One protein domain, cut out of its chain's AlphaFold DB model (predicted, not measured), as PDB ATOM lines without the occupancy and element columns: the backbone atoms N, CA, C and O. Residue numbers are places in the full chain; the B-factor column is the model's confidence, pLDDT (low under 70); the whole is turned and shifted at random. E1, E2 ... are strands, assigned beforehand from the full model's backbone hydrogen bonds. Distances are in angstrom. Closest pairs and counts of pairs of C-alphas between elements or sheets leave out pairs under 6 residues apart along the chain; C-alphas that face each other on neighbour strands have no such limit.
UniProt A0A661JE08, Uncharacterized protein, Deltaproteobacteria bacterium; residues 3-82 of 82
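This is residues 3 to 82 of the 82 residues of an uncharacterized protein of Deltaproteobacteria bacterium (UniProt A0A661JE08). The domain is a rod with two parts end to end: a strongly twisted four-strand sheet, E3 to E6, curled like part of a barrel, and beyond one end of it two small hairpins, E1 with E2 and E7 with E8, which face each other loosely. E6 runs on into E7, and the stretch between E2 and E3 leads back from the hairpins to the sheet. The printed part has 80 residues, with no named helix and eight named strands in the order E1 to E8; the class is all strand. The large sheet has the order E3, E4, E5, E6 and is antiparallel, as are the two hairpins. The whole is loose, with a radius of gyration of the C-alphas of 15.7 A and spans of 51 by 22 by 17 A.

E1, residues 3 to 5, begins with C-alpha 3 at (44.366, -89.354, 3.552). E2 holds residues 12 to 16 and E3 residues 26 to 29. E4, residues 35 to 43, is the longest strand by residues, 24.2 A from C-alpha 35 at (17.347, -90.950, 16.009) to C-alpha 43. E5, residues 48 to 54, is 19.3 A long, and E6, residues 60 to 67, 21.1 A. E7 holds residues 70 to 72; E8, residues 79 to 81, ends with C-alpha 81 at (36.016, -86.254, -5.078).

E1 and E2 form an antiparallel hairpin at 148 degrees, with N 4 and O 14 2.9 A apart, within hydrogen-bond range. E3, E4, E5 and E6 form a meander, each strand the antiparallel neighbour of the one before. The pairing of E4 is staggered: its residues 35 to 38 pair with E3, with N 38 and O 26 at 2.8 A, and its residues 39 to 43 with E5, with N 41 and O 50 at 2.8 A. E5 and E6 are a hairpin at 159 degrees, with N 51 and O 63 at 2.7 A. Across the curled sheet, the closest C-alphas of the edge strands E3 and E6, those of Tyr 28 and Glu 61, are 7.8 A apart. E6 runs on into E7 across a break of 2 residues, at 32 degrees. E7 and E8 are a hairpin, with N 80 and O 71 at 2.8 A. Between the two small hairpins, the closest C-alphas of E2 and E7 are those of Leu 13 and Ile 71, 7.5 A apart. E1 and E4 are apart.

The C-alphas of Cys 32 and Arg 75, the two farthest apart, are 51.1 A from each other. The printed part has no cut, and no link is long. Its mean pLDDT is 90.8, and no printed residue is under 70.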
ATOM      1  N   GLU A   3      43.507 -89.559   4.713       91.12
ATOM      2  CA  GLU A   3      44.366 -89.354   3.552       91.12
ATOM      3  C   GLU A   3      43.567 -89.472   2.255       91.12
ATOM      4  O   GLU A   3      43.003 -90.520   1.946       91.12
ATOM      5  N   CYS A   4      43.579 -88.410   1.452       89.19
ATOM      6  CA  CYS A   4      43.181 -88.502   0.055       89.19
ATOM      7  C   CYS A   4      44.372 -89.040  -0.743       89.19
ATOM      8  O   CYS A   4      45.446 -88.428  -0.759       89.19
ATOM      9  N   ARG A   5      44.195 -90.186  -1.402       90.19
ATOM     10  CA  ARG A   5      45.229 -90.853  -2.201       90.19
ATOM     11  C   ARG A   5      44.822 -90.919  -3.669       90.19
ATOM     12  O   ARG A   5      43.639 -90.949  -3.995       90.19
ATOM     13  N   CYS A   6      45.808 -90.941  -4.560       89.50
ATOM     14  CA  CYS A   6      45.558 -91.152  -5.979       89.50
ATOM     15  C   CYS A   6      45.034 -92.580  -6.209       89.50
ATOM     16  O   CYS A   6      45.661 -93.522  -5.721       89.50
ATOM     17  N   PRO A   7      43.949 -92.766  -6.983       86.62
ATOM     18  CA  PRO A   7      43.393 -94.092  -7.244       86.62
ATOM     19  C   PRO A   7      44.328 -94.988  -8.067       86.62
ATOM     20  O   PRO A   7      44.190 -96.203  -8.019       86.62
ATOM     21  N   ASN A   8      45.286 -94.408  -8.800       89.62
ATOM     22  CA  ASN A   8      46.150 -95.164  -9.703       89.62
ATOM     23  C   ASN A   8      47.462 -95.645  -9.063       89.62
ATOM     24  O   ASN A   8      47.863 -96.782  -9.274       89.62
ATOM     25  N   ASP A   9      48.159 -94.793  -8.300       90.75
ATOM     26  CA  ASP A   9      49.450 -95.148  -7.681       90.75
ATOM     27  C   ASP A   9      49.442 -95.104  -6.148       90.75
ATOM     28  O   ASP A   9      50.478 -95.318  -5.519       90.75
ATOM     29  N   GLY A  10      48.297 -94.804  -5.528       88.19
ATOM     30  CA  GLY A  10      48.144 -94.774  -4.075       88.19
ATOM     31  C   GLY A  10      48.916 -93.656  -3.372       88.19
ATOM     32  O   GLY A  10      48.909 -93.604  -2.139       88.19
ATOM     33  N   LYS A  11      49.575 -92.747  -4.108       90.88
ATOM     34  CA  LYS A  11      50.311 -91.639  -3.497       90.88
ATOM     35  C   LYS A  11      49.362 -90.681  -2.796       90.88
ATOM     36  O   LYS A  11      48.299 -90.341  -3.315       90.88
ATOM     37  N   LYS A  12      49.785 -90.206  -1.628       92.12
ATOM     38  CA  LYS A  12      49.089 -89.176  -0.860       92.12
ATOM     39  C   LYS A  12      49.012 -87.881  -1.666       92.12
ATOM     40  O   LYS A  12      50.031 -87.375  -2.134       92.12
ATOM     41  N   LEU A  13      47.798 -87.368  -1.830       90.69
ATOM     42  CA  LEU A  13      47.510 -86.109  -2.511       90.69
ATOM     43  C   LEU A  13      47.234 -84.988  -1.509       90.69
ATOM     44  O   LEU A  13      47.709 -83.874  -1.705       90.69
ATOM     45  N   ALA A  14      46.484 -85.283  -0.445       90.50
ATOM     46  CA  ALA A  14      46.169 -84.332   0.617       90.50
ATOM     47  C   ALA A  14      45.785 -85.042   1.921       90.50
ATOM     48  O   ALA A  14      45.430 -86.223   1.925       90.50
ATOM     49  N   GLU A  15      45.799 -84.282   3.012       92.06
ATOM     50  CA  GLU A  15      45.185 -84.649   4.285       92.06
ATOM     51  C   GLU A  15      43.919 -83.844   4.516       92.06
ATOM     52  O   GLU A  15      43.912 -82.622   4.387       92.06
ATOM     53  N   ILE A  16      42.846 -84.544   4.865       89.44
ATOM     54  CA  ILE A  16      41.525 -83.961   5.045       89.44
ATOM     55  C   ILE A  16      41.038 -84.292   6.454       89.44
ATOM     56  O   ILE A  16      41.198 -85.402   6.961       89.44
ATOM     57  N   ALA A  17      40.460 -83.305   7.134       87.56
ATOM     58  CA  ALA A  17      40.032 -83.451   8.524       87.56
ATOM     59  C   ALA A  17      38.806 -84.368   8.702       87.56
ATOM     60  O   ALA A  17      38.525 -84.793   9.820       87.56
ATOM     61  N   ARG A  18      38.100 -84.698   7.616       87.75
ATOM     62  CA  ARG A  18      36.875 -85.509   7.608       87.75
ATOM     63  C   ARG A  18      37.056 -86.835   6.862       87.75
ATOM     64  O   ARG A  18      37.973 -86.919   6.048       87.75
ATOM     65  N   PRO A  19      36.199 -87.841   7.110       88.62
ATOM     66  CA  PRO A  19      36.207 -89.090   6.354       88.62
ATOM     67  C   PRO A  19      35.862 -88.902   4.864       88.62
ATOM     68  O   PRO A  19      35.258 -87.882   4.497       88.62
ATOM     69  N   PRO A  20      36.213 -89.892   4.017       88.81
ATOM     70  CA  PRO A  20      35.771 -89.962   2.625       88.81
ATOM     71  C   PRO A  20      34.241 -89.971   2.498       88.81
ATOM     72  O   PRO A  20      33.534 -90.399   3.412       88.81
ATOM     73  N   LEU A  21      33.724 -89.585   1.326       89.19
ATOM     74  CA  LEU A  21      32.284 -89.612   1.010       89.19
ATOM     75  C   LEU A  21      31.620 -90.968   1.286       89.19
ATOM     76  O   LEU A  21      30.482 -91.004   1.739       89.19
ATOM     77  N   SER A  22      32.330 -92.075   1.056       86.69
ATOM     78  CA  SER A  22      31.829 -93.438   1.282       86.69
ATOM     79  C   SER A  22      31.633 -93.797   2.757       86.69
ATOM     80  O   SER A  22      30.885 -94.718   3.070       86.69
ATOM     81  N   GLU A  23      32.317 -93.099   3.663       89.69
ATOM     82  CA  GLU A  23      32.271 -93.342   5.110       89.69
ATOM     83  C   GLU A  23      31.443 -92.287   5.857       89.69
ATOM     84  O   GLU A  23      31.186 -92.424   7.055       89.69
ATOM     85  N   LEU A  24      31.010 -91.232   5.163       89.69
ATOM     86  CA  LEU A  24      30.165 -90.190   5.726       89.69
ATOM     87  C   LEU A  24      28.790 -90.757   6.090       89.69
ATOM     88  O   LEU A  24      28.087 -91.341   5.268       89.69
ATOM     89  N   ARG A  25      28.391 -90.535   7.343       90.56
ATOM     90  CA  ARG A  25      27.068 -90.888   7.859       90.56
ATOM     91  C   ARG A  25      26.384 -89.650   8.400       90.56
ATOM     92  O   ARG A  25      27.017 -88.819   9.050       90.56
ATOM     93  N   TYR A  26      25.079 -89.559   8.172       92.69
ATOM     94  CA  TYR A  26      24.253 -88.514   8.751       92.69
ATOM     95  C   TYR A  26      23.267 -89.130   9.734       92.69
ATOM     96  O   TYR A  26      22.429 -89.941   9.359       92.69
ATOM     97  N   LEU A  27      23.367 -88.738  11.000       92.50
ATOM     98  CA  LEU A  27      22.405 -89.106  12.030       92.50
ATOM     99  C   LEU A  27      21.644 -87.851  12.438       92.50
ATOM    100  O   LEU A  27      22.240 -86.880  12.905       92.50
ATOM    101  N   TYR A  28      20.330 -87.883  12.251       92.06
ATOM    102  CA  TYR A  28      19.429 -86.804  12.617       92.06
ATOM    103  C   TYR A  28      18.673 -87.155  13.897       92.06
ATOM    104  O   TYR A  28      18.011 -88.193  13.987       92.06
ATOM    105  N   HIS A  29      18.743 -86.263  14.881       92.75
ATOM    106  CA  HIS A  29      17.928 -86.329  16.089       92.75
ATOM    107  C   HIS A  29      16.667 -85.508  15.872       92.75
ATOM    108  O   HIS A  29      16.684 -84.282  15.945       92.75
ATOM    109  N   CYS A  30      15.563 -86.196  15.603       91.25
ATOM    110  CA  CYS A  30      14.281 -85.540  15.438       91.25
ATOM    111  C   CYS A  30      13.750 -85.057  16.792       91.25
ATOM    112  O   CYS A  30      13.909 -85.724  17.814       91.25
ATOM    113  N   VAL A  31      13.020 -83.942  16.784       90.81
ATOM    114  CA  VAL A  31      12.371 -83.362  17.976       90.81
ATOM    115  C   VAL A  31      11.377 -84.329  18.637       90.81
ATOM    116  O   VAL A  31      11.106 -84.221  19.826       90.81
ATOM    117  N   CYS A  32      10.870 -85.328  17.904       91.38
ATOM    118  CA  CYS A  32      10.043 -86.400  18.471       91.38
ATOM    119  C   CYS A  32      10.832 -87.414  19.331       91.38
ATOM    120  O   CYS A  32      10.261 -88.405  19.777       91.38
ATOM    121  N   GLY A  33      12.140 -87.210  19.521       90.25
ATOM    122  CA  GLY A  33      13.025 -88.058  20.323       90.25
ATOM    123  C   GLY A  33      13.660 -89.223  19.558       90.25
ATOM    124  O   GLY A  33      14.515 -89.923  20.098       90.25
ATOM    125  N   ARG A  34      13.287 -89.442  18.290       91.19
ATOM    126  CA  ARG A  34      13.855 -90.517  17.462       91.19
ATOM    127  C   ARG A  34      15.185 -90.101  16.840       91.19
ATOM    128  O   ARG A  34      15.308 -89.004  16.296       91.19
ATOM    129  N   LYS A  35      16.142 -91.027  16.841       93.00
ATOM    130  CA  LYS A  35      17.347 -90.950  16.009       93.00
ATOM    131  C   LYS A  35      17.067 -91.649  14.689       93.00
ATOM    132  O   LYS A  35      16.598 -92.783  14.688       93.00
ATOM    133  N   VAL A  36      17.330 -90.962  13.589       93.00
ATOM    134  CA  VAL A  36      17.097 -91.472  12.239       93.00
ATOM    135  C   VAL A  36      18.400 -91.383  11.468       93.00
ATOM    136  O   VAL A  36      19.060 -90.344  11.480       93.00
ATOM    137  N   GLU A  37      18.769 -92.471  10.804       93.19
ATOM    138  CA  GLU A  37      19.865 -92.447   9.847       93.19
ATOM    139  C   GLU A  37      19.379 -91.807   8.547       93.19
ATOM    140  O   GLU A  37      18.412 -92.246   7.922       93.19
ATOM    141  N   GLY A  38      20.013 -90.693   8.205       92.56
ATOM    142  CA  GLY A  38      19.793 -89.974   6.970       92.56
ATOM    143  C   GLY A  38      20.712 -90.466   5.858       92.56
ATOM    144  O   GLY A  38      21.683 -91.188   6.071       92.56
ATOM    145  N   LYS A  39      20.405 -90.030   4.643       93.38
ATOM    146  CA  LYS A  39      21.221 -90.249   3.455       93.38
ATOM    147  C   LYS A  39      22.183 -89.086   3.280       93.38
ATOM    148  O   LYS A  39      21.805 -87.933   3.481       93.38
ATOM    149  N   VAL A  40      23.404 -89.396   2.867       93.88
ATOM    150  CA  VAL A  40      24.370 -88.397   2.416       93.88
ATOM    151  C   VAL A  40      24.246 -88.274   0.903       93.88
ATOM    152  O   VAL A  40      24.305 -89.275   0.191       93.88
ATOM    153  N   LEU A  41      24.046 -87.056   0.420       93.50
ATOM    154  CA  LEU A  41      24.029 -86.704  -0.991       93.50
ATOM    155  C   LEU A  41      25.159 -85.730  -1.298       93.50
ATOM    156  O   LEU A  41      25.569 -84.935  -0.455       93.50
ATOM    157  N   VAL A  42      25.638 -85.783  -2.533       93.06
ATOM    158  CA  VAL A  42      26.664 -84.879  -3.043       93.06
ATOM    159  C   VAL A  42      26.024 -83.992  -4.097       93.06
ATOM    160  O   VAL A  42      25.516 -84.487  -5.101       93.06
ATOM    161  N   GLU A  43      26.051 -82.686  -3.864       92.94
ATOM    162  CA  GLU A  43      25.572 -81.678  -4.799       92.94
ATOM    163  C   GLU A  43      26.762 -81.017  -5.492       92.94
ATOM    164  O   GLU A  43      27.418 -80.117  -4.968       92.94
ATOM    165  N   GLU A  44      27.063 -81.491  -6.699       88.81
ATOM    166  CA  GLU A  44      28.254 -81.064  -7.441       88.81
ATOM    167  C   GLU A  44      28.178 -79.627  -7.957       88.81
ATOM    168  O   GLU A  44      29.208 -78.979  -8.105       88.81
ATOM    169  N   LYS A  45      26.970 -79.115  -8.223       89.44
ATOM    170  CA  LYS A  45      26.784 -77.755  -8.750       89.44
ATOM    171  C   LYS A  45      27.278 -76.696  -7.769       89.44
ATOM    172  O   LYS A  45      27.931 -75.744  -8.181       89.44
ATOM    173  N   GLU A  46      26.990 -76.895  -6.488       89.12
ATOM    174  CA  GLU A  46      27.362 -75.967  -5.417       89.12
ATOM    175  C   GLU A  46      28.564 -76.462  -4.596       89.12
ATOM    176  O   GLU A  46      29.014 -75.783  -3.677       89.12
ATOM    177  N   ASN A  47      29.130 -77.622  -4.949       91.69
ATOM    178  CA  ASN A  47      30.188 -78.304  -4.200       91.69
ATOM    179  C   ASN A  47      29.813 -78.528  -2.727       91.69
ATOM    180  O   ASN A  47      30.610 -78.278  -1.819       91.69
ATOM    181  N   LEU A  48      28.601 -79.025  -2.483       93.44
ATOM    182  CA  LEU A  48      28.077 -79.286  -1.143       93.44
ATOM    183  C   LEU A  48      27.894 -80.780  -0.890       93.44
ATOM    184  O   LEU A  48      27.626 -81.576  -1.789       93.44
ATOM    185  N   ILE A  49      28.019 -81.155   0.378       93.81
ATOM    186  CA  ILE A  49      27.636 -82.467   0.888       93.81
ATOM    187  C   ILE A  49      26.424 -82.248   1.779       93.81
ATOM    188  O   ILE A  49      26.503 -81.555   2.796       93.81
ATOM    189  N   LEU A  50      25.304 -82.841   1.394       94.94
ATOM    190  CA  LEU A  50      24.017 -82.683   2.051       94.94
ATOM    191  C   LEU A  50      23.651 -83.953   2.813       94.94
ATOM    192  O   LEU A  50      23.847 -85.067   2.342       94.94
ATOM    193  N   GLY A  51      23.090 -83.782   4.000       95.12
ATOM    194  CA  GLY A  51      22.455 -84.825   4.783       95.12
ATOM    195  C   GLY A  51      20.949 -84.659   4.694       95.12
ATOM    196  O   GLY A  51      20.429 -83.627   5.108       95.12
ATOM    197  N   LEU A  52      20.257 -85.668   4.177       94.62
ATOM    198  CA  LEU A  52      18.800 -85.731   4.129       94.62
ATOM    199  C   LEU A  52      18.300 -86.776   5.113       94.62
ATOM    200  O   LEU A  52      18.653 -87.949   5.000       94.62
ATOM    201  N   ALA A  53      17.437 -86.396   6.044       94.31
ATOM    202  CA  ALA A  53      16.785 -87.340   6.940       94.31
ATOM    203  C   ALA A  53      15.273 -87.151   6.904       94.31
ATOM    204  O   ALA A  53      14.780 -86.029   6.954       94.31
ATOM    205  N   LYS A  54      14.534 -88.264   6.863       93.12
ATOM    206  CA  LYS A  54      13.074 -88.276   6.981       93.12
ATOM    207  C   LYS A  54      12.675 -89.117   8.176       93.12
ATOM    208  O   LYS A  54      12.877 -90.327   8.195       93.12
ATOM    209  N   CYS A  55      12.099 -88.476   9.180       92.12
ATOM    210  CA  CYS A  55      11.571 -89.167  10.339       92.12
ATOM    211  C   CYS A  55      10.167 -89.709  10.052       92.12
ATOM    212  O   CYS A  55       9.355 -89.064   9.396       92.12
ATOM    213  N   ALA A  56       9.833 -90.862  10.633       90.06
ATOM    214  CA  ALA A  56       8.497 -91.453  10.532       90.06
ATOM    215  C   ALA A  56       7.379 -90.593  11.161       90.06
ATOM    216  O   ALA A  56       6.209 -90.846  10.910       90.06
ATOM    217  N   CYS A  57       7.711 -89.558  11.944       90.69
ATOM    218  CA  CYS A  57       6.738 -88.549  12.379       90.69
ATOM    219  C   CYS A  57       6.383 -87.527  11.279       90.69
ATOM    220  O   CYS A  57       5.707 -86.543  11.566       90.69
ATOM    221  N   GLY A  58       6.895 -87.703  10.057       89.62
ATOM    222  CA  GLY A  58       6.635 -86.844   8.899       89.62
ATOM    223  C   GLY A  58       7.587 -85.658   8.743       89.62
ATOM    224  O   GLY A  58       7.479 -84.937   7.760       89.62
ATOM    225  N   ARG A  59       8.531 -85.451   9.673       90.06
ATOM    226  CA  ARG A  59       9.513 -84.359   9.579       90.06
ATOM    227  C   ARG A  59      10.676 -84.743   8.678       90.06
ATOM    228  O   ARG A  59      11.218 -85.842   8.805       90.06
ATOM    229  N   GLU A  60      11.070 -83.809   7.830       92.69
ATOM    230  CA  GLU A  60      12.221 -83.912   6.944       92.69
ATOM    231  C   GLU A  60      13.232 -82.833   7.314       92.69
ATOM    232  O   GLU A  60      12.854 -81.716   7.659       92.69
ATOM    233  N   GLU A  61      14.509 -83.190   7.267       91.75
ATOM    234  CA  GLU A  61      15.614 -82.289   7.562       91.75
ATOM    235  C   GLU A  61      16.664 -82.404   6.464       91.75
ATOM    236  O   GLU A  61      17.120 -83.509   6.146       91.75
ATOM    237  N   THR A  62      17.088 -81.249   5.959       93.94
ATOM    238  CA  THR A  62      18.234 -81.115   5.063       93.94
ATOM    239  C   THR A  62      19.306 -80.307   5.769       93.94
ATOM    240  O   THR A  62      19.060 -79.177   6.182       93.94
ATOM    241  N   LYS A  63      20.511 -80.864   5.891       92.81
ATOM    242  CA  LYS A  63      21.635 -80.194   6.543       92.81
ATOM    243  C   LYS A  63      22.884 -80.246   5.682       92.81
ATOM    244  O   LYS A  63      23.227 -81.297   5.155       92.81
ATOM    245  N   ILE A  64      23.614 -79.138   5.601       93.12
ATOM    246  CA  ILE A  64      24.952 -79.129   5.005       93.12
ATOM    247  C   ILE A  64      25.908 -79.839   5.970       93.12
ATOM    248  O   ILE A  64      26.105 -79.404   7.105       93.12
ATOM    249  N   LEU A  65      26.481 -80.956   5.526       90.50
ATOM    250  CA  LEU A  65      27.480 -81.729   6.271       90.50
ATOM    251  C   LEU A  65      28.897 -81.209   6.019       90.50
ATOM    252  O   LEU A  65      29.789 -81.417   6.839       90.50
ATOM    253  N   GLY A  66      29.102 -80.534   4.889       90.19
ATOM    254  CA  GLY A  66      30.361 -79.905   4.525       90.19
ATOM    255  C   GLY A  66      30.421 -79.567   3.042       90.19
ATOM    256  O   GLY A  66      29.416 -79.621   2.334       90.19
ATOM    257  N   TYR A  67      31.627 -79.253   2.583       91.12
ATOM    258  CA  TYR A  67      31.912 -78.950   1.186       91.12
ATOM    259  C   TYR A  67      32.559 -80.149   0.493       91.12
ATOM    260  O   TYR A  67      33.384 -80.865   1.081       91.12
ATOM    261  N   LEU A  68      32.182 -80.349  -0.765       91.94
ATOM    262  CA  LEU A  68      32.810 -81.291  -1.676       91.94
ATOM    263  C   LEU A  68      34.182 -80.745  -2.064       91.94
ATOM    264  O   LEU A  68      34.296 -79.632  -2.579       91.94
ATOM    265  N   VAL A  69      35.230 -81.526  -1.815       90.31
ATOM    266  CA  VAL A  69      36.594 -81.138  -2.157       90.31
ATOM    267  C   VAL A  69      37.041 -81.974  -3.340       90.31
ATOM    268  O   VAL A  69      37.027 -83.199  -3.306       90.31
ATOM    269  N   THR A  70      37.472 -81.298  -4.395       90.81
ATOM    270  CA  THR A  70      37.891 -81.956  -5.628       90.81
ATOM    271  C   THR A  70      39.401 -81.842  -5.765       90.81
ATOM    272  O   THR A  70      39.939 -80.745  -5.907       90.81
ATOM    273  N   ILE A  71      40.102 -82.973  -5.719       89.44
ATOM    274  CA  ILE A  71      41.564 -83.019  -5.791       89.44
ATOM    275  C   ILE A  71      41.976 -83.695  -7.087       89.44
ATOM    276  O   ILE A  71      41.646 -84.850  -7.349       89.44
ATOM    277  N   ARG A  72      42.752 -82.977  -7.899       89.62
ATOM    278  CA  ARG A  72      43.306 -83.506  -9.142       89.62
ATOM    279  C   ARG A  72      44.705 -84.068  -8.914       89.62
ATOM    280  O   ARG A  72      45.612 -83.344  -8.500       89.62
ATOM    281  N   CYS A  73      44.917 -85.333  -9.266       89.62
ATOM    282  CA  CYS A  73      46.255 -85.907  -9.309       89.62
ATOM    283  C   CYS A  73      47.069 -85.238 -10.427       89.62
ATOM    284  O   CYS A  73      46.717 -85.331 -11.601       89.62
ATOM    285  N   LYS A  74      48.193 -84.591 -10.095       86.06
ATOM    286  CA  LYS A  74      49.040 -83.915 -11.098       86.06
ATOM    287  C   LYS A  74      49.618 -84.875 -12.145       86.06
ATOM    288  O   LYS A  74      49.809 -84.476 -13.288       86.06
ATOM    289  N   ARG A  75      49.891 -86.125 -11.757       88.31
ATOM    290  CA  ARG A  75      50.560 -87.121 -12.608       88.31
ATOM    291  C   ARG A  75      49.600 -87.805 -13.579       88.31
ATOM    292  O   ARG A  75      49.870 -87.834 -14.772       88.31
ATOM    293  N   PHE A  76      48.485 -88.323 -13.068       88.31
ATOM    294  CA  PHE A  76      47.515 -89.091 -13.859       88.31
ATOM    295  C   PHE A  76      46.303 -88.271 -14.297       88.31
ATOM    296  O   PHE A  76      45.480 -88.763 -15.052       88.31
ATOM    297  N   LYS A  77      46.193 -87.014 -13.845       87.25
ATOM    298  CA  LYS A  77      45.090 -86.079 -14.133       87.25
ATOM    299  C   LYS A  77      43.710 -86.512 -13.627       87.25
ATOM    300  O   LYS A  77      42.798 -85.695 -13.730       87.25
ATOM    301  N   GLU A  78      43.606 -87.698 -13.033       87.88
ATOM    302  CA  GLU A  78      42.438 -88.217 -12.323       87.88
ATOM    303  C   GLU A  78      41.931 -87.252 -11.254       87.88
ATOM    304  O   GLU A  78      42.716 -86.603 -10.546       87.88
ATOM    305  N   ILE A  79      40.608 -87.180 -11.136       88.69
ATOM    306  CA  ILE A  79      39.908 -86.313 -10.199       88.69
ATOM    307  C   ILE A  79      39.334 -87.173  -9.078       88.69
ATOM    308  O   ILE A  79      38.491 -88.033  -9.311       88.69
ATOM    309  N   VAL A  80      39.767 -86.901  -7.851       88.12
ATOM    310  CA  VAL A  80      39.228 -87.524  -6.646       88.12
ATOM    311  C   VAL A  80      38.276 -86.539  -5.991       88.12
ATOM    312  O   VAL A  80      38.680 -85.448  -5.586       88.12
ATOM    313  N   LYS A  81      37.009 -86.933  -5.903       90.00
ATOM    314  CA  LYS A  81      36.016 -86.254  -5.078       90.00
ATOM    315  C   LYS A  81      36.149 -86.799  -3.673       90.00
ATOM    316  O   LYS A  81      35.982 -88.000  -3.454       90.00
ATOM    317  N   PHE A  82      36.489 -85.917  -2.755       87.00
ATOM    318  CA  PHE A  82      36.575 -86.228  -1.352       87.00
ATOM    319  C   PHE A  82      35.498 -85.470  -0.622       87.00
ATOM    320  O   PHE A  82      35.217 -84.293  -0.939       87.00
TER     321      PHE A  82